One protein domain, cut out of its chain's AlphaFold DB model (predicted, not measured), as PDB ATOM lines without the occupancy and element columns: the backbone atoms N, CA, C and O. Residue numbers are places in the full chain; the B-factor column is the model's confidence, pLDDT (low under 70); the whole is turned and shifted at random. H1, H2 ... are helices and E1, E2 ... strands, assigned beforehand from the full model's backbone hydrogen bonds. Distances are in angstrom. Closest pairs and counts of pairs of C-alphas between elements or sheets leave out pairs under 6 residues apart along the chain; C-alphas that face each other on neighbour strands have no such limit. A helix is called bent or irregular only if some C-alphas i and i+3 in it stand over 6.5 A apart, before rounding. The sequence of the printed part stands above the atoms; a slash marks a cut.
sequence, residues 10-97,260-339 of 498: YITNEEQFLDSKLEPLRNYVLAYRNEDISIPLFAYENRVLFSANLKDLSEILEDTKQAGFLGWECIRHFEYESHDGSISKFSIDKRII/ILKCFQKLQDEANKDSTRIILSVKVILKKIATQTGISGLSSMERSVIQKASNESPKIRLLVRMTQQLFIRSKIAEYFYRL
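What this domain is: This is residues 10 to 97 and 260 to 339 of the 498 residues of an uncharacterized protein of Candidatus Magnetomorum sp. HK-1 (UniProt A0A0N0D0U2). A two-stranded hairpin, E1 and E2, packs on the last part of one long helix, H9, which runs through the middle of the domain. H7 lies side by side with H9 along residues 319 to 330 of H9, H6 and H8 each make a corner with H9 near its first residues, and H1 and H2 lie away from it, with H1 farthest out. The printed part has 168 residues and is mostly helix, with nine named helices and two strands in the order H1 H2 H3 H4 E1 E2 H5 H6 H7 H8 H9. The two-stranded sheet, E1 - E2, is antiparallel. The whole is compact, with a radius of gyration of the C-alphas of 16.2 A and spans of 47 by 40 by 32 A.

How they stand to each other: E1, residues 77 to 81, and E2, residues 87 to 91, form an antiparallel hairpin, with N 78 and O 90 2.9 A apart and N 88 and O 80 2.8 A apart, both within hydrogen-bond range. The closest C-alphas of E1 and H9, residues 314 to 339, are those of Phe 78 and Ala 333, 5.1 A apart. H9 is the hub, touching three helices. With residues 319 to 330 it touches H7, residues 280 to 293, at a shallow tilt of 24 degrees, the same way; the closest C-alphas, of Ala 290 and Phe 327, are 4.8 A apart. H6, residues 260 to 273, touches H9 at a steep tilt of 66 degrees, opposite ways, with C-alphas 271 and 315 closest at 4.1 A. H8, residues 300 to 312, touches H9 at a steep tilt of 51 degrees, opposite ways, with C-alphas 310 and 317 closest at 4.2 A. H2, residues 38 to 48, only just touches H6, with 3 pairs of C-alphas within 8 A, the closest being Val 48 and Phe 264 at 7.1 A. H1, residues 23 to 33, is close to but not clearly touching H2, with C-alphas 26 and 38 closest at 6.3 A. H4, residues 73 to 76, only just touches H5, residues 94 to 97, with 3 pairs within 8 A and C-alphas 76 and 97 closest at 6.7 A. H3, residues 57 to 60, is close to but not clearly touching H7, with C-alphas 60 and 283 closest at 6.4 A. Every O i to N i+4 pair is within hydrogen-bond range in H1, H2, H6, H8 and H9, and 9 of 10 are in H7; H3, H4 and H5 are too short for such a pair.

Where its parts are: H1 begins at C-alpha 23, (-28.661, 26.713, -50.445). H9 measures 37.8 A from C-alpha 314, (-20.167, 21.283, -32.856), to C-alpha 339, (-32.408, 54.618, -45.855). H6 measures 20.2 A, H7 18.7 A and H8 18.4 A. H7 is irregular, with C-alphas 290 and 293 7.4 A apart.

The domain as a whole: The C-alphas farthest apart, of Tyr 32 and Asp 84, are 47.4 A apart. Residues 98 to 259 are not printed, and C-alphas 97 and 260 stand 20.3 A apart across the cut. The link from H3 to H4, 12 residues, is long. The mean pLDDT of the printed part is 88.9; residues 52 to 58 and 60 to 70 are under 70.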
ATOM      1  N   TYR A  10     -28.443  42.589 -52.471       94.62
ATOM      2  CA  TYR A  10     -27.001  42.510 -52.215       94.62
ATOM      3  C   TYR A  10     -26.679  41.831 -50.875       94.62
ATOM      4  O   TYR A  10     -25.644  41.189 -50.779       94.62
ATOM      5  N   ILE A  11     -27.567  41.918 -49.873       95.19
ATOM      6  CA  ILE A  11     -27.407  41.216 -48.591       95.19
ATOM      7  C   ILE A  11     -27.843  39.756 -48.728       95.19
ATOM      8  O   ILE A  11     -27.178  38.873 -48.197       95.19
ATOM      9  N   THR A  12     -28.941  39.470 -49.437       95.25
ATOM     10  CA  THR A  12     -29.405  38.080 -49.612       95.25
ATOM     11  C   THR A  12     -28.473  37.244 -50.493       95.25
ATOM     12  O   THR A  12     -28.508  36.016 -50.421       95.25
ATOM     13  N   ASN A  13     -27.640  37.896 -51.309       94.56
ATOM     14  CA  ASN A  13     -26.619  37.265 -52.145       94.56
ATOM     15  C   ASN A  13     -25.254  37.099 -51.452       94.56
ATOM     16  O   ASN A  13     -24.343  36.543 -52.063       94.56
ATOM     17  N   GLU A  14     -25.097  37.547 -50.203       95.00
ATOM     18  CA  GLU A  14     -23.889  37.288 -49.412       95.00
ATOM     19  C   GLU A  14     -23.706  35.780 -49.177       95.00
ATOM     20  O   GLU A  14     -24.654  35.081 -48.813       95.00
ATOM     21  N   GLU A  15     -22.470  35.284 -49.299       92.88
ATOM     22  CA  GLU A  15     -22.113  33.863 -49.095       92.88
ATOM     23  C   GLU A  15     -22.562  33.340 -47.721       92.88
ATOM     24  O   GLU A  15     -22.963  32.196 -47.554       92.88
ATOM     25  N   GLN A  16     -22.538  34.207 -46.714       94.00
ATOM     26  CA  GLN A  16     -22.901  33.874 -45.340       94.00
ATOM     27  C   GLN A  16     -24.386  34.082 -45.009       94.00
ATOM     28  O   GLN A  16     -24.779  33.859 -43.861       94.00
ATOM     29  N   PHE A  17     -25.218  34.501 -45.973       96.25
ATOM     30  CA  PHE A  17     -26.633  34.792 -45.731       96.25
ATOM     31  C   PHE A  17     -27.416  33.542 -45.299       96.25
ATOM     32  O   PHE A  17     -28.093  33.553 -44.267       96.25
ATOM     33  N   LEU A  18     -27.272  32.436 -46.032       96.44
ATOM     34  CA  LEU A  18     -27.930  31.157 -45.747       96.44
ATOM     35  C   LEU A  18     -26.938  30.082 -45.318       96.44
ATOM     36  O   LEU A  18     -25.773  30.103 -45.692       96.44
ATOM     37  N   ASP A  19     -27.416  29.122 -44.526       95.88
ATOM     38  CA  ASP A  19     -26.637  27.930 -44.219       95.88
ATOM     39  C   ASP A  19     -26.454  27.104 -45.499       95.88
ATOM     40  O   ASP A  19     -27.408  26.910 -46.257       95.88
ATOM     41  N   SER A  20     -25.252  26.564 -45.710       94.81
ATOM     42  CA  SER A  20     -24.925  25.700 -46.858       94.81
ATOM     43  C   SER A  20     -25.911  24.536 -47.069       94.81
ATOM     44  O   SER A  20     -26.108  24.080 -48.193       94.81
ATOM     45  N   LYS A  21     -26.594  24.058 -46.017       95.12
ATOM     46  CA  LYS A  21     -27.633  23.018 -46.112       95.12
ATOM     47  C   LYS A  21     -28.948  23.516 -46.720       95.12
ATOM     48  O   LYS A  21     -29.743  22.704 -47.189       95.12
ATOM     49  N   LEU A  22     -29.200  24.823 -46.694       97.12
ATOM     50  CA  LEU A  22     -30.401  25.472 -47.229       97.12
ATOM     51  C   LEU A  22     -30.204  25.979 -48.666       97.12
ATOM     52  O   LEU A  22     -31.185  26.143 -49.394       97.12
ATOM     53  N   GLU A  23     -28.963  26.200 -49.103       96.50
ATOM     54  CA  GLU A  23     -28.661  26.713 -50.445       96.50
ATOM     55  C   GLU A  23     -29.135  25.808 -51.592       96.50
ATOM     56  O   GLU A  23     -29.749  26.340 -52.522       96.50
ATOM     57  N   PRO A  24     -28.964  24.466 -51.555       96.88
ATOM     58  CA  PRO A  24     -29.470  23.596 -52.617       96.88
ATOM     59  C   PRO A  24     -30.983  23.734 -52.809       96.88
ATOM     60  O   PRO A  24     -31.465  23.813 -53.939       96.88
ATOM     61  N   LEU A  25     -31.725  23.849 -51.703       96.94
ATOM     62  CA  LEU A  25     -33.166  24.086 -51.720       96.94
ATOM     63  C   LEU A  25     -33.502  25.458 -52.323       96.94
ATOM     64  O   LEU A  25     -34.376  25.550 -53.189       96.94
ATOM     65  N   ARG A  26     -32.804  26.522 -51.905       97.06
ATOM     66  CA  ARG A  26     -32.980  27.872 -52.468       97.06
ATOM     67  C   ARG A  26     -32.765  27.872 -53.980       97.06
ATOM     68  O   ARG A  26     -33.618  28.365 -54.716       97.06
ATOM     69  N   ASN A  27     -31.669  27.270 -54.432       96.75
ATOM     70  CA  ASN A  27     -31.286  27.201 -55.840       96.75
ATOM     71  C   ASN A  27     -32.277  26.368 -56.657       96.75
ATOM     72  O   ASN A  27     -32.686  26.791 -57.738       96.75
ATOM     73  N   TYR A  28     -32.733  25.233 -56.119       96.44
ATOM     74  CA  TYR A  28     -33.786  24.435 -56.738       96.44
ATOM     75  C   TYR A  28     -35.066  25.263 -56.918       96.44
ATOM     76  O   TYR A  28     -35.608  25.376 -58.016       96.44
ATOM     77  N   VAL A  29     -35.557  25.897 -55.856       95.44
ATOM     78  CA  VAL A  29     -36.798  26.677 -55.922       95.44
ATOM     79  C   VAL A  29     -36.681  27.854 -56.894       95.44
ATOM     80  O   VAL A  29     -37.624  28.107 -57.653       95.44
ATOM     81  N   LEU A  30     -35.525  28.517 -56.924       95.06
ATOM     82  CA  LEU A  30     -35.238  29.582 -57.876       95.06
ATOM     83  C   LEU A  30     -35.265  29.061 -59.318       95.06
ATOM     84  O   LEU A  30     -35.989  29.617 -60.139       95.06
ATOM     85  N   ALA A  31     -34.572  27.962 -59.618       95.44
ATOM     86  CA  ALA A  31     -34.517  27.394 -60.965       95.44
ATOM     87  C   ALA A  31     -35.891  26.914 -61.468       95.44
ATOM     88  O   ALA A  31     -36.294  27.222 -62.589       95.44
ATOM     89  N   TYR A  32     -36.646  26.195 -60.633       93.81
ATOM     90  CA  TYR A  32     -37.888  25.541 -61.063       93.81
ATOM     91  C   TYR A  32     -39.125  26.441 -60.977       93.81
ATOM     92  O   TYR A  32     -40.055  26.296 -61.773       93.81
ATOM     93  N   ARG A  33     -39.176  27.371 -60.016       91.94
ATOM     94  CA  ARG A  33     -40.356  28.230 -59.786       91.94
ATOM     95  C   ARG A  33     -40.086  29.712 -60.040       91.94
ATOM     96  O   ARG A  33     -41.029  30.505 -59.965       91.94
ATOM     97  N   ASN A  34     -38.853  30.077 -60.404       92.88
ATOM     98  CA  ASN A  34     -38.404  31.457 -60.606       92.88
ATOM     99  C   ASN A  34     -38.731  32.337 -59.398       92.88
ATOM    100  O   ASN A  34     -39.360  33.393 -59.522       92.88
ATOM    101  N   GLU A  35     -38.393  31.835 -58.216       93.19
ATOM    102  CA  GLU A  35     -38.673  32.504 -56.963       93.19
ATOM    103  C   GLU A  35     -37.506  32.384 -55.997       93.19
ATOM    104  O   GLU A  35     -37.084  31.280 -55.675       93.19
ATOM    105  N   ASP A  36     -37.047  33.519 -55.484       94.62
ATOM    106  CA  ASP A  36     -36.098  33.532 -54.385       94.62
ATOM    107  C   ASP A  36     -36.833  33.344 -53.047       94.62
ATOM    108  O   ASP A  36     -37.750  34.093 -52.696       94.62
ATOM    109  N   ILE A  37     -36.445  32.302 -52.311       96.56
ATOM    110  CA  ILE A  37     -36.960  31.978 -50.975       96.56
ATOM    111  C   ILE A  37     -35.913  32.195 -49.880       96.56
ATOM    112  O   ILE A  37     -36.093  31.694 -48.771       96.56
ATOM    113  N   SER A  38     -34.856  32.965 -50.150       97.25
ATOM    114  CA  SER A  38     -33.774  33.209 -49.192       97.25
ATOM    115  C   SER A  38     -34.286  33.785 -47.871       97.25
ATOM    116  O   SER A  38     -33.926  33.302 -46.805       97.25
ATOM    117  N   ILE A  39     -35.214  34.739 -47.917       96.81
ATOM    118  CA  ILE A  39     -35.782  35.371 -46.716       96.81
ATOM    119  C   ILE A  39     -36.690  34.410 -45.915       96.81
ATOM    120  O   ILE A  39     -36.528  34.308 -44.697       96.81
ATOM    121  N   PRO A  40     -37.613  33.651 -46.544       97.56
ATOM    122  CA  PRO A  40     -38.286  32.534 -45.879       97.56
ATOM    123  C   PRO A  40     -37.337  31.526 -45.214       97.56
ATOM    124  O   PRO A  40     -37.584  31.118 -44.080       97.56
ATOM    125  N   LEU A  41     -36.248  31.138 -45.887       97.69
ATOM    126  CA  LEU A  41     -35.270  30.188 -45.348       97.69
ATOM    127  C   LEU A  41     -34.433  30.793 -44.211       97.69
ATOM    128  O   LEU A  41     -34.186  30.106 -43.227       97.69
ATOM    129  N   PHE A  42     -34.097  32.081 -44.280       96.31
ATOM    130  CA  PHE A  42     -33.468  32.831 -43.190       96.31
ATOM    131  C   PHE A  42     -34.345  32.832 -41.928       96.31
ATOM    132  O   PHE A  42     -33.862  32.566 -40.825       96.31
ATOM    133  N   ALA A  43     -35.654  33.074 -42.078       95.81
ATOM    134  CA  ALA A  43     -36.601  33.010 -40.965       95.81
ATOM    135  C   ALA A  43     -36.744  31.581 -40.406       95.81
ATOM    136  O   ALA A  43     -36.824  31.409 -39.191       95.81
ATOM    137  N   TYR A  44     -36.757  30.562 -41.274       96.69
ATOM    138  CA  TYR A  44     -36.745  29.153 -40.868       96.69
ATOM    139  C   TYR A  44     -35.498  28.809 -40.052       96.69
ATOM    140  O   TYR A  44     -35.621  28.315 -38.935       96.69
ATOM    141  N   GLU A  45     -34.313  29.116 -40.575       95.62
ATOM    142  CA  GLU A  45     -33.038  28.837 -39.924       95.62
ATOM    143  C   GLU A  45     -32.975  29.477 -38.538       95.62
ATOM    144  O   GLU A  45     -32.726  28.788 -37.553       95.62
ATOM    145  N   ASN A  46     -33.311  30.766 -38.436       92.88
ATOM    146  CA  ASN A  46     -33.279  31.471 -37.161       92.88
ATOM    147  C   ASN A  46     -34.238  30.869 -36.124       92.88
ATOM    148  O   ASN A  46     -33.927  30.827 -34.935       92.88
ATOM    149  N   ARG A  47     -35.404  30.386 -36.567       91.44
ATOM    150  CA  ARG A  47     -36.392  29.764 -35.680       91.44
ATOM    151  C   ARG A  47     -36.068  28.329 -35.312       91.44
ATOM    152  O   ARG A  47     -36.495  27.919 -34.243       91.44
ATOM    153  N   VAL A  48     -35.383  27.577 -36.169       92.19
ATOM    154  CA  VAL A  48     -35.123  26.147 -35.956       92.19
ATOM    155  C   VAL A  48     -33.736  25.907 -35.380       92.19
ATOM    156  O   VAL A  48     -33.616  25.163 -34.416       92.19
ATOM    157  N   LEU A  49     -32.693  26.535 -35.926       91.38
ATOM    158  CA  LEU A  49     -31.304  26.306 -35.525       91.38
ATOM    159  C   LEU A  49     -30.909  27.085 -34.264       91.38
ATOM    160  O   LEU A  49     -30.133  26.581 -33.456       91.38
ATOM    161  N   PHE A  50     -31.481  28.267 -34.032       86.38
ATOM    162  CA  PHE A  50     -31.177  29.079 -32.840       86.38
ATOM    163  C   PHE A  50     -32.325  29.105 -31.829       86.38
ATOM    164  O   PHE A  50     -32.432  30.011 -31.003       86.38
ATOM    165  N   SER A  51     -33.197  28.095 -31.878       73.50
ATOM    166  CA  SER A  51     -34.266  27.937 -30.898       73.50
ATOM    167  C   SER A  51     -33.770  27.552 -29.513       73.50
ATOM    168  O   SER A  51     -34.545  27.682 -28.587       73.50
ATOM    169  N   ALA A  52     -32.556  27.025 -29.336       67.81
ATOM    170  CA  ALA A  52     -32.063  26.583 -28.028       67.81
ATOM    171  C   ALA A  52     -31.343  27.710 -27.262       67.81
ATOM    172  O   ALA A  52     -30.802  28.641 -27.856       67.81
ATOM    173  N   ASN A  53     -31.335  27.629 -25.926       63.31
ATOM    174  CA  ASN A  53     -30.658  28.607 -25.070       63.31
ATOM    175  C   ASN A  53     -29.136  28.408 -25.147       63.31
ATOM    176  O   ASN A  53     -28.599  27.516 -24.495       63.31
ATOM    177  N   LEU A  54     -28.436  29.251 -25.901       63.94
ATOM    178  CA  LEU A  54     -26.974  29.238 -25.951       63.94
ATOM    179  C   LEU A  54     -26.426  30.257 -24.955       63.94
ATOM    180  O   LEU A  54     -26.136  31.399 -25.303       63.94
ATOM    181  N   LYS A  55     -26.299  29.829 -23.694       66.12
ATOM    182  CA  LYS A  55     -25.720  30.641 -22.607       66.12
ATOM    183  C   LYS A  55     -24.296  31.122 -22.922       66.12
ATOM    184  O   LYS A  55     -23.893  32.185 -22.467       66.12
ATOM    185  N   ASP A  56     -23.551  30.364 -23.724       65.44
ATOM    186  CA  ASP A  56     -22.155  30.666 -24.057       65.44
ATOM    187  C   ASP A  56     -21.990  31.908 -24.948       65.44
ATOM    188  O   ASP A  56     -20.921  32.510 -24.987       65.44
ATOM    189  N   LEU A  57     -23.035  32.332 -25.666       64.19
ATOM    190  CA  LEU A  57     -22.932  33.464 -26.591       64.19
ATOM    191  C   LEU A  57     -22.770  34.801 -25.876       64.19
ATOM    192  O   LEU A  57     -21.959  35.622 -26.302       64.19
ATOM    193  N   SER A  58     -23.471  34.975 -24.757       64.69
ATOM    194  CA  SER A  58     -23.280  36.135 -23.885       64.69
ATOM    195  C   SER A  58     -21.876  36.196 -23.279       64.69
ATOM    196  O   SER A  58     -21.425  37.280 -22.936       64.69
ATOM    197  N   GLU A  59     -21.163  35.067 -23.172       70.00
ATOM    198  CA  GLU A  59     -19.774  35.040 -22.685       70.00
ATOM    199  C   GLU A  59     -18.762  35.474 -23.762       70.00
ATOM    200  O   GLU A  59     -17.665  35.930 -23.452       70.00
ATOM    201  N   ILE A  60     -19.094  35.304 -25.044       69.12
ATOM    202  CA  ILE A  60     -18.204  35.656 -26.166       69.12
ATOM    203  C   ILE A  60     -18.467  37.086 -26.636       69.12
ATOM    204  O   ILE A  60     -17.543  37.794 -27.035       69.12
ATOM    205  N   LEU A  61     -19.731  37.497 -26.616       68.31
ATOM    206  CA  LEU A  61     -20.189  38.808 -27.045       68.31
ATOM    207  C   LEU A  61     -20.703  39.549 -25.818       68.31
ATOM    208  O   LEU A  61     -21.916  39.656 -25.648       68.31
ATOM    209  N   GLU A  62     -19.770  40.016 -24.983       63.16
ATOM    210  CA  GLU A  62     -19.952  40.664 -23.667       63.16
ATOM    211  C   GLU A  62     -21.098  41.712 -23.604       63.16
ATOM    212  O   GLU A  62     -21.628  41.980 -22.527       63.16
ATOM    213  N   ASP A  63     -21.566  42.222 -24.750       58.38
ATOM    214  CA  ASP A  63     -22.670  43.184 -24.892       58.38
ATOM    215  C   ASP A  63     -24.063  42.588 -25.190       58.38
ATOM    216  O   ASP A  63     -25.075  43.294 -25.179       58.38
ATOM    217  N   THR A  64     -24.188  41.282 -25.434       58.72
ATOM    218  CA  THR A  64     -25.471  40.659 -25.813       58.72
ATOM    219  C   THR A  64     -26.288  40.227 -24.592       58.72
ATOM    220  O   THR A  64     -26.556  39.048 -24.364       58.72
ATOM    221  N   LYS A  65     -26.787  41.202 -23.817       56.34
ATOM    222  CA  LYS A  65     -27.695  40.986 -22.662       56.34
ATOM    223  C   LYS A  65     -29.025  40.272 -22.999       56.34
ATOM    224  O   LYS A  65     -29.829  40.020 -22.107       56.34
ATOM    225  N   GLN A  66     -29.278  39.924 -24.264       54.00
ATOM    226  CA  GLN A  66     -30.517  39.304 -24.756       54.00
ATOM    227  C   GLN A  66     -30.414  37.785 -25.024       54.00
ATOM    228  O   GLN A  66     -31.243  37.238 -25.746       54.00
ATOM    229  N   ALA A  67     -29.444  37.065 -24.445       48.34
ATOM    230  CA  ALA A  67     -29.219  35.627 -24.686       48.34
ATOM    231  C   ALA A  67     -30.260  34.662 -24.051       48.34
ATOM    232  O   ALA A  67     -29.944  33.529 -23.691       48.34
ATOM    233  N   GLY A  68     -31.520  35.083 -23.903       52.56
ATOM    234  CA  GLY A  68     -32.644  34.173 -23.675       52.56
ATOM    235  C   GLY A  68     -33.314  33.859 -25.012       52.56
ATOM    236  O   GLY A  68     -33.501  34.793 -25.772       52.56
ATOM    237  N   PHE A  69     -33.671  32.586 -25.283       54.62
ATOM    238  CA  PHE A  69     -34.317  32.106 -26.537       54.62
ATOM    239  C   PHE A  69     -34.835  33.216 -27.461       54.62
ATOM    240  O   PHE A  69     -35.741  33.977 -27.104       54.62
ATOM    241  N   LEU A  70     -34.338  33.202 -28.688       65.31
ATOM    242  CA  LEU A  70     -34.600  34.197 -29.707       65.31
ATOM    243  C   LEU A  70     -36.083  34.162 -30.149       65.31
ATOM    244  O   LEU A  70     -36.498  33.424 -31.047       65.31
ATOM    245  N   GLY A  71     -36.927  34.930 -29.448       79.94
ATOM    246  CA  GLY A  71     -38.319  35.186 -29.828       79.94
ATOM    247  C   GLY A  71     -38.401  35.892 -31.182       79.94
ATOM    248  O   GLY A  71     -37.387  36.279 -31.739       79.94
ATOM    249  N   TRP A  72     -39.602  36.120 -31.717       88.06
ATOM    250  CA  TRP A  72     -39.778  36.773 -33.030       88.06
ATOM    251  C   TRP A  72     -39.026  38.108 -33.193       88.06
ATOM    252  O   TRP A  72     -38.691  38.495 -34.313       88.06
ATOM    253  N   GLU A  73     -38.727  38.783 -32.083       86.31
ATOM    254  CA  GLU A  73     -37.932  40.007 -32.033       86.31
ATOM    255  C   GLU A  73     -36.528  39.830 -32.645       86.31
ATOM    256  O   GLU A  73     -36.062  40.722 -33.348       86.31
ATOM    257  N   CYS A  74     -35.899  38.654 -32.512       83.31
ATOM    258  CA  CYS A  74     -34.560  38.386 -33.051       83.31
ATOM    259  C   CYS A  74     -34.466  38.410 -34.581       83.31
ATOM    260  O   CYS A  74     -33.374  38.523 -35.118       83.31
ATOM    261  N   ILE A  75     -35.586  38.245 -35.285       89.38
ATOM    262  CA  ILE A  75     -35.638  38.257 -36.752       89.38
ATOM    263  C   ILE A  75     -36.237  39.577 -37.235       89.38
ATOM    264  O   ILE A  75     -35.952  40.012 -38.344       89.38
ATOM    265  N   ARG A  76     -37.087  40.216 -36.421       90.75
ATOM    266  CA  ARG A  76     -37.889  41.365 -36.857       90.75
ATOM    267  C   ARG A  76     -37.324  42.718 -36.436       90.75
ATOM    268  O   ARG A  76     -37.755  43.720 -36.998       90.75
ATOM    269  N   HIS A  77     -36.441  42.763 -35.439       90.38
ATOM    270  CA  HIS A  77     -35.854  43.996 -34.915       90.38
ATOM    271  C   HIS A  77     -34.412  44.155 -35.358       90.38
ATOM    272  O   HIS A  77     -33.624  43.217 -35.235       90.38
ATOM    273  N   PHE A  78     -34.077  45.351 -35.829       90.44
ATOM    274  CA  PHE A  78     -32.735  45.732 -36.253       90.44
ATOM    275  C   PHE A  78     -32.415  47.074 -35.610       90.44
ATOM    276  O   PHE A  78     -33.075  48.074 -35.893       90.44
ATOM    277  N   GLU A  79     -31.469  47.051 -34.683       87.75
ATOM    278  CA  GLU A  79     -31.027  48.224 -33.935       87.75
ATOM    279  C   GLU A  79     -29.808  48.811 -34.643       87.75
ATOM    280  O   GLU A  79     -28.930  48.065 -35.082       87.75
ATOM    281  N   TYR A  80     -29.789  50.130 -34.798       87.31
ATOM    282  CA  TYR A  80     -28.677  50.876 -35.375       87.31
ATOM    283  C   TYR A  80     -28.471  52.168 -34.589       87.31
ATOM    284  O   TYR A  80     -29.424  52.757 -34.078       87.31
ATOM    285  N   GLU A  81     -27.220  52.594 -34.476       85.00
ATOM    286  CA  GLU A  81     -26.865  53.877 -33.879       85.00
ATOM    287  C   GLU A  81     -27.069  54.976 -34.922       85.00
ATOM    288  O   GLU A  81     -26.591  54.871 -36.054       85.00
ATOM    289  N   SER A  82     -27.848  55.988 -34.563       82.12
ATOM    290  CA  SER A  82     -28.081  57.156 -35.406       82.12
ATOM    291  C   SER A  82     -27.006  58.226 -35.177       82.12
ATOM    292  O   SER A  82     -26.147  58.086 -34.309       82.12
ATOM    293  N   HIS A  83     -27.010  59.292 -35.982       79.75
ATOM    294  CA  HIS A  83     -25.955  60.313 -35.958       79.75
ATOM    295  C   HIS A  83     -25.779  61.028 -34.614       79.75
ATOM    296  O   HIS A  83     -24.679  61.488 -34.316       79.75
ATOM    297  N   ASP A  84     -26.844  61.135 -33.821       83.56
ATOM    298  CA  ASP A  84     -26.820  61.755 -32.494       83.56
ATOM    299  C   ASP A  84     -26.350  60.789 -31.386       83.56
ATOM    300  O   ASP A  84     -26.365  61.145 -30.207       83.56
ATOM    301  N   GLY A  85     -25.937  59.569 -31.754       85.12
ATOM    302  CA  GLY A  85     -25.564  58.501 -30.827       85.12
ATOM    303  C   GLY A  85     -26.762  57.773 -30.209       85.12
ATOM    304  O   GLY A  85     -26.586  56.889 -29.371       85.12
ATOM    305  N   SER A  86     -28.000  58.113 -30.589       86.44
ATOM    306  CA  SER A  86     -29.188  57.413 -30.105       86.44
ATOM    307  C   SER A  86     -29.396  56.093 -30.847       86.44
ATOM    308  O   SER A  86     -29.173  55.975 -32.057       86.44
ATOM    309  N   ILE A  87     -29.846  55.073 -30.115       83.94
ATOM    310  CA  ILE A  87     -30.152  53.758 -30.680       83.94
ATOM    311  C   ILE A  87     -31.557  53.803 -31.278       83.94
ATOM    312  O   ILE A  87     -32.564  53.797 -30.564       83.94
ATOM    313  N   SER A  88     -31.614  53.804 -32.603       85.75
ATOM    314  CA  SER A  88     -32.843  53.673 -33.370       85.75
ATOM    315  C   SER A  88     -33.142  52.212 -33.689       85.75
ATOM    316  O   SER A  88     -32.276  51.333 -33.663       85.75
ATOM    317  N   LYS A  89     -34.416  51.925 -33.964       87.69
ATOM    318  CA  LYS A  89     -34.906  50.557 -34.118       87.69
ATOM    319  C   LYS A  89     -35.852  50.425 -35.295       87.69
ATOM    320  O   LYS A  89     -36.986  50.902 -35.256       87.69
ATOM    321  N   PHE A  90     -35.425  49.680 -36.308       88.12
ATOM    322  CA  PHE A  90     -36.313  49.237 -37.370       88.12
ATOM    323  C   PHE A  90     -37.037  47.952 -36.952       88.12
ATOM    324  O   PHE A  90     -36.424  47.006 -36.450       88.12
ATOM    325  N   SER A  91     -38.357  47.905 -37.160       89.75
ATOM    326  CA  SER A  91     -39.183  46.743 -36.829       89.75
ATOM    327  C   SER A  91     -40.031  46.302 -38.010       89.75
ATOM    328  O   SER A  91     -40.846  47.058 -38.531       89.75
ATOM    329  N   ILE A  92     -39.946  45.016 -38.333       89.75
ATOM    330  CA  ILE A  92     -40.843  44.363 -39.285       89.75
ATOM    331  C   ILE A  92     -42.107  43.903 -38.552       89.75
ATOM    332  O   ILE A  92     -42.067  43.491 -37.383       89.75
ATOM    333  N   ASP A  93     -43.252  43.969 -39.236       90.31
ATOM    334  CA  ASP A  93     -44.500  43.403 -38.723       90.31
ATOM    335  C   ASP A  93     -44.296  41.912 -38.422       90.31
ATOM    336  O   ASP A  93     -43.867  41.126 -39.272       90.31
ATOM    337  N   LYS A  94     -44.618  41.519 -37.188       92.44
ATOM    338  CA  LYS A  94     -44.469  40.147 -36.706       92.44
ATOM    339  C   LYS A  94     -45.157  39.133 -37.626       92.44
ATOM    340  O   LYS A  94     -44.606  38.060 -37.854       92.44
ATOM    341  N   ARG A  95     -46.311  39.483 -38.202       93.25
ATOM    342  CA  ARG A  95     -47.066  38.609 -39.111       93.25
ATOM    343  C   ARG A  95     -46.286  38.316 -40.385       93.25
ATOM    344  O   ARG A  95     -46.338  37.188 -40.860       93.25
ATOM    345  N   ILE A  96     -45.533  39.282 -40.914       93.94
ATOM    346  CA  ILE A  96     -44.690  39.073 -42.103       93.94
ATOM    347  C   ILE A  96     -43.596  38.051 -41.788       93.94
ATOM    348  O   ILE A  96     -43.376  37.128 -42.571       93.94
ATOM    349  N   ILE A  97     -42.951  38.165 -40.625       94.88
ATOM    350  CA  ILE A  97     -41.912  37.217 -40.201       94.88
ATOM    351  C   ILE A  97     -42.491  35.823 -39.939       94.88
ATOM    352  O   ILE A  97     -41.919  34.829 -40.381       94.88
ATOM    353  N   ILE A 260     -33.187  18.247 -43.263       93.25
ATOM    354  CA  ILE A 260     -32.503  19.467 -42.785       93.25
ATOM    355  C   ILE A 260     -32.820  19.732 -41.305       93.25
ATOM    356  O   ILE A 260     -31.926  20.061 -40.526       93.25
ATOM    357  N   LEU A 261     -34.075  19.499 -40.904       91.44
ATOM    358  CA  LEU A 261     -34.533  19.628 -39.523       91.44
ATOM    359  C   LEU A 261     -33.738  18.732 -38.557       91.44
ATOM    360  O   LEU A 261     -33.206  19.240 -37.571       91.44
ATOM    361  N   LYS A 262     -33.592  17.433 -38.863       91.56
ATOM    362  CA  LYS A 262     -32.797  16.498 -38.047       91.56
ATOM    363  C   LYS A 262     -31.332  16.925 -37.982       91.56
ATOM    364  O   LYS A 262     -30.718  16.788 -36.932       91.56
ATOM    365  N   CYS A 263     -30.764  17.458 -39.068       93.12
ATOM    366  CA  CYS A 263     -29.394  17.978 -39.047       93.12
ATOM    367  C   CYS A 263     -29.241  19.168 -38.090       93.12
ATOM    368  O   CYS A 263     -28.266  19.213 -37.344       93.12
ATOM    369  N   PHE A 264     -30.183  20.115 -38.103       94.12
ATOM    370  CA  PHE A 264     -30.158  21.269 -37.198       94.12
ATOM    371  C   PHE A 264     -30.379  20.857 -35.741       94.12
ATOM    372  O   PHE A 264     -29.603  21.267 -34.884       94.12
ATOM    373  N   GLN A 265     -31.359  19.991 -35.465       91.25
ATOM    374  CA  GLN A 265     -31.602  19.457 -34.118       91.25
ATOM    375  C   GLN A 265     -30.388  18.681 -33.590       91.25
ATOM    376  O   GLN A 265     -29.934  18.929 -32.479       91.25
ATOM    377  N   LYS A 266     -29.789  17.814 -34.419       93.12
ATOM    378  CA  LYS A 266     -28.570  17.082 -34.061       93.12
ATOM    379  C   LYS A 266     -27.416  18.029 -33.728       93.12
ATOM    380  O   LYS A 266     -26.761  17.832 -32.714       93.12
ATOM    381  N   LEU A 267     -27.194  19.069 -34.539       93.44
ATOM    382  CA  LEU A 267     -26.151  20.063 -34.271       93.44
ATOM    383  C   LEU A 267     -26.395  20.798 -32.943       93.44
ATOM    384  O   LEU A 267     -25.446  21.015 -32.198       93.44
ATOM    385  N   GLN A 268     -27.644  21.154 -32.626       91.25
ATOM    386  CA  GLN A 268     -27.993  21.754 -31.334       91.25
ATOM    387  C   GLN A 268     -27.697  20.806 -30.169       91.25
ATOM    388  O   GLN A 268     -27.069  21.210 -29.192       91.25
ATOM    389  N   ASP A 269     -28.134  19.552 -30.270       91.06
ATOM    390  CA  ASP A 269     -27.950  18.552 -29.219       91.06
ATOM    391  C   ASP A 269     -26.471  18.232 -28.983       91.06
ATOM    392  O   ASP A 269     -26.043  18.096 -27.837       91.06
ATOM    393  N   GLU A 270     -25.683  18.132 -30.057       93.75
ATOM    394  CA  GLU A 270     -24.232  17.948 -29.992       93.75
ATOM    395  C   GLU A 270     -23.543  19.178 -29.397       93.75
ATOM    396  O   GLU A 270     -22.739  19.031 -28.482       93.75
ATOM    397  N   ALA A 271     -23.897  20.391 -29.836       91.62
ATOM    398  CA  ALA A 271     -23.335  21.632 -29.303       91.62
ATOM    399  C   ALA A 271     -23.634  21.826 -27.806       91.62
ATOM    400  O   ALA A 271     -22.767  22.282 -27.068       91.62
ATOM    401  N   ASN A 272     -24.827  21.441 -27.341       88.50
ATOM    402  CA  ASN A 272     -25.202  21.513 -25.924       88.50
ATOM    403  C   ASN A 272     -24.406  20.539 -25.039       88.50
ATOM    404  O   ASN A 272     -24.266  20.776 -23.839       88.50
ATOM    405  N   LYS A 273     -23.920  19.430 -25.609       91.94
ATOM    406  CA  LYS A 273     -23.115  18.412 -24.911       91.94
ATOM    407  C   LYS A 273     -21.611  18.641 -25.061       91.94
ATOM    408  O   LYS A 273     -20.826  18.011 -24.358       91.94
ATOM    409  N   ASP A 274     -21.213  19.512 -25.980       91.94
ATOM    410  CA  ASP A 274     -19.824  19.786 -26.310       91.94
ATOM    411  C   ASP A 274     -19.182  20.719 -25.268       91.94
ATOM    412  O   ASP A 274     -19.488  21.910 -25.162       91.94
ATOM    413  N   SER A 275     -18.263  20.151 -24.486       93.25
ATOM    414  CA  SER A 275     -17.518  20.832 -23.424       93.25
ATOM    415  C   SER A 275     -16.273  21.575 -23.922       93.25
ATOM    416  O   SER A 275     -15.509  22.097 -23.104       93.25
ATOM    417  N   THR A 276     -16.050  21.652 -25.241       93.88
ATOM    418  CA  THR A 276     -14.883  22.321 -25.824       93.88
ATOM    419  C   THR A 276     -14.780  23.766 -25.341       93.88
ATOM    420  O   THR A 276     -15.685  24.587 -25.521       93.88
ATOM    421  N   ARG A 277     -13.631  24.099 -24.741       92.81
ATOM    422  CA  ARG A 277     -13.318  25.466 -24.324       92.81
ATOM    423  C   ARG A 277     -12.966  26.308 -25.545       92.81
ATOM    424  O   ARG A 277     -12.066  25.973 -26.311       92.81
ATOM    425  N   ILE A 278     -13.629  27.451 -25.681       92.38
ATOM    426  CA  ILE A 278     -13.387  28.381 -26.785       92.38
ATOM    427  C   ILE A 278     -12.108  29.162 -26.491       92.38
ATOM    428  O   ILE A 278     -12.084  30.048 -25.633       92.38
ATOM    429  N   ILE A 279     -11.034  28.802 -27.190       94.19
ATOM    430  CA  ILE A 279      -9.727  29.449 -27.051       94.19
ATOM    431  C   ILE A 279      -9.761  30.906 -27.531       94.19
ATOM    432  O   ILE A 279     -10.592  31.295 -28.355       94.19
ATOM    433  N   LEU A 280      -8.822  31.715 -27.034       94.00
ATOM    434  CA  LEU A 280      -8.787  33.161 -27.277       94.00
ATOM    435  C   LEU A 280      -8.742  33.521 -28.770       94.00
ATOM    436  O   LEU A 280      -9.459  34.420 -29.196       94.00
ATOM    437  N   SER A 281      -7.962  32.796 -29.579       96.00
ATOM    438  CA  SER A 281      -7.871  33.041 -31.026       96.00
ATOM    439  C   SER A 281      -9.219  32.871 -31.734       96.00
ATOM    440  O   SER A 281      -9.583  33.699 -32.564       96.00
ATOM    441  N   VAL A 282     -10.003  31.855 -31.359       95.69
ATOM    442  CA  VAL A 282     -11.359  31.644 -31.883       95.69
ATOM    443  C   VAL A 282     -12.289  32.772 -31.434       95.69
ATOM    444  O   VAL A 282     -13.006  33.315 -32.269       95.69
ATOM    445  N   LYS A 283     -12.240  33.193 -30.159       93.81
ATOM    446  CA  LYS A 283     -13.044  34.332 -29.663       93.81
ATOM    447  C   LYS A 283     -12.761  35.619 -30.457       93.81
ATOM    448  O   LYS A 283     -13.701  36.299 -30.866       93.81
ATOM    449  N   VAL A 284     -11.487  35.922 -30.727       93.62
ATOM    450  CA  VAL A 284     -11.073  37.097 -31.520       93.62
ATOM    451  C   VAL A 284     -11.620  37.028 -32.949       93.62
ATOM    452  O   VAL A 284     -12.185  38.009 -33.433       93.62
ATOM    453  N   ILE A 285     -11.519  35.866 -33.605       95.44
ATOM    454  CA  ILE A 285     -12.043  35.675 -34.965       95.44
ATOM    455  C   ILE A 285     -13.570  35.816 -34.988       95.44
ATOM    456  O   ILE A 285     -14.099  36.525 -35.839       95.44
ATOM    457  N   LEU A 286     -14.286  35.209 -34.036       93.31
ATOM    458  CA  LEU A 286     -15.744  35.346 -33.928       93.31
ATOM    459  C   LEU A 286     -16.155  36.816 -33.744       93.31
ATOM    460  O   LEU A 286     -17.039  37.300 -34.448       93.31
ATOM    461  N   LYS A 287     -15.473  37.573 -32.874       91.25
ATOM    462  CA  LYS A 287     -15.739  39.012 -32.708       91.25
ATOM    463  C   LYS A 287     -15.532  39.776 -34.022       91.25
ATOM    464  O   LYS A 287     -16.383  40.582 -34.388       91.25
ATOM    465  N   LYS A 288     -14.460  39.475 -34.762       93.12
ATOM    466  CA  LYS A 288     -14.153  40.090 -36.065       93.12
ATOM    467  C   LYS A 288     -15.212  39.795 -37.136       93.12
ATOM    468  O   LYS A 288     -15.594  40.708 -37.871       93.12
ATOM    469  N   ILE A 289     -15.704  38.552 -37.211       92.56
ATOM    470  CA  ILE A 289     -16.808  38.181 -38.114       92.56
ATOM    471  C   ILE A 289     -18.052  39.006 -37.759       92.56
ATOM    472  O   ILE A 289     -18.653  39.588 -38.657       92.56
ATOM    473  N   ALA A 290     -18.417  39.088 -36.470       88.00
ATOM    474  CA  ALA A 290     -19.638  39.765 -36.023       88.00
ATOM    475  C   ALA A 290     -19.649  41.268 -36.335       88.00
ATOM    476  O   ALA A 290     -20.676  41.794 -36.759       88.00
ATOM    477  N   THR A 291     -18.535  41.964 -36.080       83.69
ATOM    478  CA  THR A 291     -18.523  43.434 -36.013       83.69
ATOM    479  C   THR A 291     -17.912  44.127 -37.223       83.69
ATOM    480  O   THR A 291     -18.182  45.307 -37.417       83.69
ATOM    481  N   GLN A 292     -17.089  43.447 -38.028       84.75
ATOM    482  CA  GLN A 292     -16.304  44.125 -39.064       84.75
ATOM    483  C   GLN A 292     -16.606  43.611 -40.466       84.75
ATOM    484  O   GLN A 292     -17.122  44.342 -41.307       84.75
ATOM    485  N   THR A 293     -16.240  42.362 -40.744       84.56
ATOM    486  CA  THR A 293     -16.001  41.943 -42.135       84.56
ATOM    487  C   THR A 293     -16.804  40.731 -42.588       84.56
ATOM    488  O   THR A 293     -16.780  40.400 -43.772       84.56
ATOM    489  N   GLY A 294     -17.510  40.058 -41.678       90.44
ATOM    490  CA  GLY A 294     -18.044  38.729 -41.956       90.44
ATOM    491  C   GLY A 294     -16.919  37.708 -42.181       90.44
ATOM    492  O   GLY A 294     -15.750  37.959 -41.888       90.44
ATOM    493  N   ILE A 295     -17.257  36.529 -42.699       89.12
ATOM    494  CA  ILE A 295     -16.281  35.476 -43.023       89.12
ATOM    495  C   ILE A 295     -15.431  35.849 -44.240       89.12
ATOM    496  O   ILE A 295     -14.240  35.528 -44.287       89.12
ATOM    497  N   SER A 296     -16.013  36.548 -45.213       88.81
ATOM    498  CA  SER A 296     -15.336  36.902 -46.461       88.81
ATOM    499  C   SER A 296     -14.138  37.838 -46.253       88.81
ATOM    500  O   SER A 296     -13.179  37.747 -47.017       88.81
ATOM    501  N   GLY A 297     -14.102  38.656 -45.194       90.19
ATOM    502  CA  GLY A 297     -12.922  39.477 -44.878       90.19
ATOM    503  C   GLY A 297     -11.936  38.878 -43.869       90.19
ATOM    504  O   GLY A 297     -11.017  39.573 -43.431       90.19
ATOM    505  N   LEU A 298     -12.072  37.598 -43.512       93.81
ATOM    506  CA  LEU A 298     -11.030  36.884 -42.771       93.81
ATOM    507  C   LEU A 298      -9.829  36.552 -43.667       93.81
ATOM    508  O   LEU A 298      -9.999  36.137 -44.817       93.81
ATOM    509  N   SER A 299      -8.622  36.648 -43.105       96.56
ATOM    510  CA  SER A 299      -7.384  36.164 -43.730       96.56
ATOM    511  C   SER A 299      -7.394  34.639 -43.907       96.56
ATOM    512  O   SER A 299      -8.128  33.925 -43.223       96.56
ATOM    513  N   SER A 300      -6.541  34.111 -44.790       96.88
ATOM    514  CA  SER A 300      -6.411  32.660 -45.011       96.88
ATOM    515  C   SER A 300      -6.092  31.893 -43.721       96.88
ATOM    516  O   SER A 300      -6.671  30.835 -43.474       96.88
ATOM    517  N   MET A 301      -5.237  32.460 -42.864       97.62
ATOM    518  CA  MET A 301      -4.890  31.890 -41.563       97.62
ATOM    519  C   MET A 301      -6.097  31.860 -40.616       97.62
ATOM    520  O   MET A 301      -6.401  30.816 -40.045       97.62
ATOM    521  N   GLU A 302      -6.832  32.969 -40.483       97.19
ATOM    522  CA  GLU A 302      -8.037  33.036 -39.639       97.19
ATOM    523  C   GLU A 302      -9.117  32.056 -40.119       97.19
ATOM    524  O   GLU A 302      -9.706  31.344 -39.302       97.19
ATOM    525  N   ARG A 303      -9.329  31.955 -41.440       96.50
ATOM    526  CA  ARG A 303     -10.246  30.972 -42.039       96.50
ATOM    527  C   ARG A 303      -9.825  29.542 -41.713       96.50
ATOM    528  O   ARG A 303     -10.663  28.738 -41.320       96.50
ATOM    529  N   SER A 304      -8.536  29.223 -41.823       97.25
ATOM    530  CA  SER A 304      -8.028  27.892 -41.478       97.25
ATOM    531  C   SER A 304      -8.244  27.564 -39.998       97.25
ATOM    532  O   SER A 304      -8.651  26.450 -39.671       97.25
ATOM    533  N   VAL A 305      -7.991  28.524 -39.101       97.62
ATOM    534  CA  VAL A 305      -8.185  28.351 -37.652       97.62
ATOM    535  C   VAL A 305      -9.656  28.100 -37.333       97.62
ATOM    536  O   VAL A 305      -9.971  27.128 -36.645       97.62
ATOM    537  N   ILE A 306     -10.562  28.935 -37.850       96.69
ATOM    538  CA  ILE A 306     -11.990  28.803 -37.551       96.69
ATOM    539  C   ILE A 306     -12.592  27.555 -38.199       96.69
ATOM    540  O   ILE A 306     -13.408  26.886 -37.568       96.69
ATOM    541  N   GLN A 307     -12.149  27.178 -39.404       96.75
ATOM    542  CA  GLN A 307     -12.606  25.963 -40.077       96.75
ATOM    543  C   GLN A 307     -12.190  24.713 -39.302       96.75
ATOM    544  O   GLN A 307     -13.023  23.839 -39.062       96.75
ATOM    545  N   LYS A 308     -10.923  24.635 -38.875       97.50
ATOM    546  CA  LYS A 308     -10.425  23.519 -38.065       97.50
ATOM    547  C   LYS A 308     -11.221  23.398 -36.765       97.50
ATOM    548  O   LYS A 308     -11.785  22.341 -36.493       97.50
ATOM    549  N   ALA A 309     -11.361  24.499 -36.028       96.81
ATOM    550  CA  ALA A 309     -12.111  24.523 -34.775       96.81
ATOM    551  C   ALA A 309     -13.596  24.139 -34.961       96.81
ATOM    552  O   ALA A 309     -14.138  23.364 -34.178       96.81
ATOM    553  N   SER A 310     -14.249  24.612 -36.027       95.94
ATOM    554  CA  SER A 310     -15.645  24.261 -36.353       95.94
ATOM    555  C   SER A 310     -15.819  22.803 -36.788       95.94
ATOM    556  O   SER A 310     -16.897  22.219 -36.633       95.94
ATOM    557  N   ASN A 311     -14.786  22.197 -37.372       96.81
ATOM    558  CA  ASN A 311     -14.803  20.782 -37.726       96.81
ATOM    559  C   ASN A 311     -14.674  19.904 -36.473       96.81
ATOM    560  O   ASN A 311     -15.360  18.887 -36.391       96.81
ATOM    561  N   GLU A 312     -13.857  20.326 -35.507       97.00
ATOM    562  CA  GLU A 312     -13.573  19.595 -34.263       97.00
ATOM    563  C   GLU A 312     -14.667  19.762 -33.193       97.00
ATOM    564  O   GLU A 312     -14.888  18.847 -32.405       97.00
ATOM    565  N   SER A 313     -15.379  20.893 -33.180       96.25
ATOM    566  CA  SER A 313     -16.366  21.227 -32.147       96.25
ATOM    567  C   SER A 313     -17.714  21.662 -32.749       96.25
ATOM    568  O   SER A 313     -17.809  22.735 -33.359       96.25
ATOM    569  N   PRO A 314     -18.792  20.874 -32.556       95.06
ATOM    570  CA  PRO A 314     -20.167  21.283 -32.856       95.06
ATOM    571  C   PRO A 314     -20.568  22.604 -32.186       95.06
ATOM    572  O   PRO A 314     -21.263  23.413 -32.808       95.06
ATOM    573  N   LYS A 315     -20.083  22.866 -30.963       92.94
ATOM    574  CA  LYS A 315     -20.297  24.140 -30.261       92.94
ATOM    575  C   LYS A 315     -19.694  25.311 -31.031       92.94
ATOM    576  O   LYS A 315     -20.394  26.284 -31.300       92.94
ATOM    577  N   ILE A 316     -18.430  25.212 -31.449       94.00
ATOM    578  CA  ILE A 316     -17.777  26.267 -32.239       94.00
ATOM    579  C   ILE A 316     -18.458  26.430 -33.602       94.00
ATOM    580  O   ILE A 316     -18.694  27.558 -34.025       94.00
ATOM    581  N   ARG A 317     -18.858  25.334 -34.258       95.38
ATOM    582  CA  ARG A 317     -19.597  25.385 -35.531       95.38
ATOM    583  C   ARG A 317     -20.897  26.177 -35.422       95.38
ATOM    584  O   ARG A 317     -21.173  27.029 -36.267       95.38
ATOM    585  N   LEU A 318     -21.689  25.905 -34.386       93.19
ATOM    586  CA  LEU A 318     -22.943  26.613 -34.141       93.19
ATOM    587  C   LEU A 318     -22.694  28.097 -33.841       93.19
ATOM    588  O   LEU A 318     -23.400  28.955 -34.369       93.19
ATOM    589  N   LEU A 319     -21.650  28.404 -33.066       91.38
ATOM    590  CA  LEU A 319     -21.248  29.779 -32.768       91.38
ATOM    591  C   LEU A 319     -20.837  30.548 -34.021       91.38
ATOM    592  O   LEU A 319     -21.341  31.645 -34.227       91.38
ATOM    593  N   VAL A 320     -20.008  29.965 -34.893       93.88
ATOM    594  CA  VAL A 320     -19.652  30.572 -36.186       93.88
ATOM    595  C   VAL A 320     -20.903  30.916 -36.980       93.88
ATOM    596  O   VAL A 320     -21.025  32.040 -37.472       93.88
ATOM    597  N   ARG A 321     -21.861  29.983 -37.061       94.19
ATOM    598  CA  ARG A 321     -23.094  30.217 -37.814       94.19
ATOM    599  C   ARG A 321     -23.932  31.347 -37.214       94.19
ATOM    600  O   ARG A 321     -24.451  32.189 -37.942       94.19
ATOM    601  N   MET A 322     -24.011  31.433 -35.891       90.50
ATOM    602  CA  MET A 322     -24.682  32.546 -35.213       90.50
ATOM    603  C   MET A 322     -23.970  33.882 -35.404       90.50
ATOM    604  O   MET A 322     -24.613  34.913 -35.577       90.50
ATOM    605  N   THR A 323     -22.644  33.884 -35.412       90.56
ATOM    606  CA  THR A 323     -21.844  35.081 -35.658       90.56
ATOM    607  C   THR A 323     -22.039  35.610 -37.081       90.56
ATOM    608  O   THR A 323     -22.197  36.816 -37.263       90.56
ATOM    609  N   GLN A 324     -22.125  34.726 -38.081       93.06
ATOM    610  CA  GLN A 324     -22.530  35.104 -39.442       93.06
ATOM    611  C   GLN A 324     -23.916  35.761 -39.455       93.06
ATOM    612  O   GLN A 324     -24.117  36.778 -40.113       93.06
ATOM    613  N   GLN A 325     -24.869  35.223 -38.693       91.62
ATOM    614  CA  GLN A 325     -26.221  35.781 -38.596       91.62
ATOM    615  C   GLN A 325     -26.236  37.171 -37.959       91.62
ATOM    616  O   GLN A 325     -26.945  38.055 -38.435       91.62
ATOM    617  N   LEU A 326     -25.425  37.405 -36.926       89.12
ATOM    618  CA  LEU A 326     -25.261  38.735 -36.336       89.12
ATOM    619  C   LEU A 326     -24.666  39.736 -37.329       89.12
ATOM    620  O   LEU A 326     -25.152  40.863 -37.405       89.12
ATOM    621  N   PHE A 327     -23.693  39.311 -38.136       92.38
ATOM    622  CA  PHE A 327     -23.155  40.130 -39.219       92.38
ATOM    623  C   PHE A 327     -24.220  40.471 -40.277       92.38
ATOM    624  O   PHE A 327     -24.373  41.622 -40.672       92.38
ATOM    625  N   ILE A 328     -25.025  39.497 -40.713       94.25
ATOM    626  CA  ILE A 328     -26.131  39.767 -41.646       94.25
ATOM    627  C   ILE A 328     -27.141  40.742 -41.029       94.25
ATOM    628  O   ILE A 328     -27.617  41.659 -41.699       94.25
ATOM    629  N   ARG A 329     -27.447  40.593 -39.738       92.25
ATOM    630  CA  ARG A 329     -28.335  41.514 -39.019       92.25
ATOM    631  C   ARG A 329     -27.762  42.928 -38.941       92.25
ATOM    632  O   ARG A 329     -28.529  43.868 -39.139       92.25
ATOM    633  N   SER A 330     -26.458  43.092 -38.712       90.94
ATOM    634  CA  SER A 330     -25.822  44.416 -38.710       90.94
ATOM    635  C   SER A 330     -25.842  45.052 -40.100       90.94
ATOM    636  O   SER A 330     -26.156  46.232 -40.212       90.94
ATOM    637  N   LYS A 331     -25.656  44.273 -41.175       94.50
ATOM    638  CA  LYS A 331     -25.821  44.752 -42.559       94.50
ATOM    639  C   LYS A 331     -27.239  45.223 -42.869       94.50
ATOM    640  O   LYS A 331     -27.421  46.236 -43.541       94.50
ATOM    641  N   ILE A 332     -28.249  44.511 -42.373       93.56
ATOM    642  CA  ILE A 332     -29.653  44.923 -42.514       93.56
ATOM    643  C   ILE A 332     -29.910  46.213 -41.722       93.56
ATOM    644  O   ILE A 332     -30.577  47.116 -42.223       93.56
ATOM    645  N   ALA A 333     -29.364  46.326 -40.511       91.25
ATOM    646  CA  ALA A 333     -29.468  47.536 -39.703       91.25
ATOM    647  C   ALA A 333     -28.794  48.741 -40.388       91.25
ATOM    648  O   ALA A 333     -29.409  49.796 -40.507       91.25
ATOM    649  N   GLU A 334     -27.587  48.554 -40.933       92.69
ATOM    650  CA  GLU A 334     -26.844  49.547 -41.723       92.69
ATOM    651  C   GLU A 334     -27.640  50.001 -42.957       92.69
ATOM    652  O   GLU A 334     -27.692  51.189 -43.273       92.69
ATOM    653  N   TYR A 335     -28.303  49.070 -43.649       93.31
ATOM    654  CA  TYR A 335     -29.188  49.398 -44.766       93.31
ATOM    655  C   TYR A 335     -30.340  50.314 -44.336       93.31
ATOM    656  O   TYR A 335     -30.598  51.323 -44.994       93.31
ATOM    657  N   PHE A 336     -31.015  49.998 -43.228       87.50
ATOM    658  CA  PHE A 336     -32.111  50.828 -42.727       87.50
ATOM    659  C   PHE A 336     -31.640  52.184 -42.214       87.50
ATOM    660  O   PHE A 336     -32.320  53.174 -42.463       87.50
ATOM    661  N   TYR A 337     -30.465  52.245 -41.591       89.56
ATOM    662  CA  TYR A 337     -29.827  53.501 -41.217       89.56
ATOM    663  C   TYR A 337     -29.577  54.399 -42.435       89.56
ATOM    664  O   TYR A 337     -29.991  55.554 -42.452       89.56
ATOM    665  N   ARG A 338     -28.984  53.859 -43.510       90.19
ATOM    666  CA  ARG A 338     -28.755  54.609 -44.760       90.19
ATOM    667  C   ARG A 338     -30.049  55.045 -45.436       90.19
ATOM    668  O   ARG A 338     -30.103  56.119 -46.030       90.19
ATOM    669  N   LEU A 339     -31.090  54.211 -45.381       85.00
ATOM    670  CA  LEU A 339     -32.408  54.618 -45.855       85.00
ATOM    671  C   LEU A 339     -32.896  55.827 -45.064       85.00
ATOM    672  O   LEU A 339     -33.293  56.808 -45.689       85.00
TER     673      LEU A 339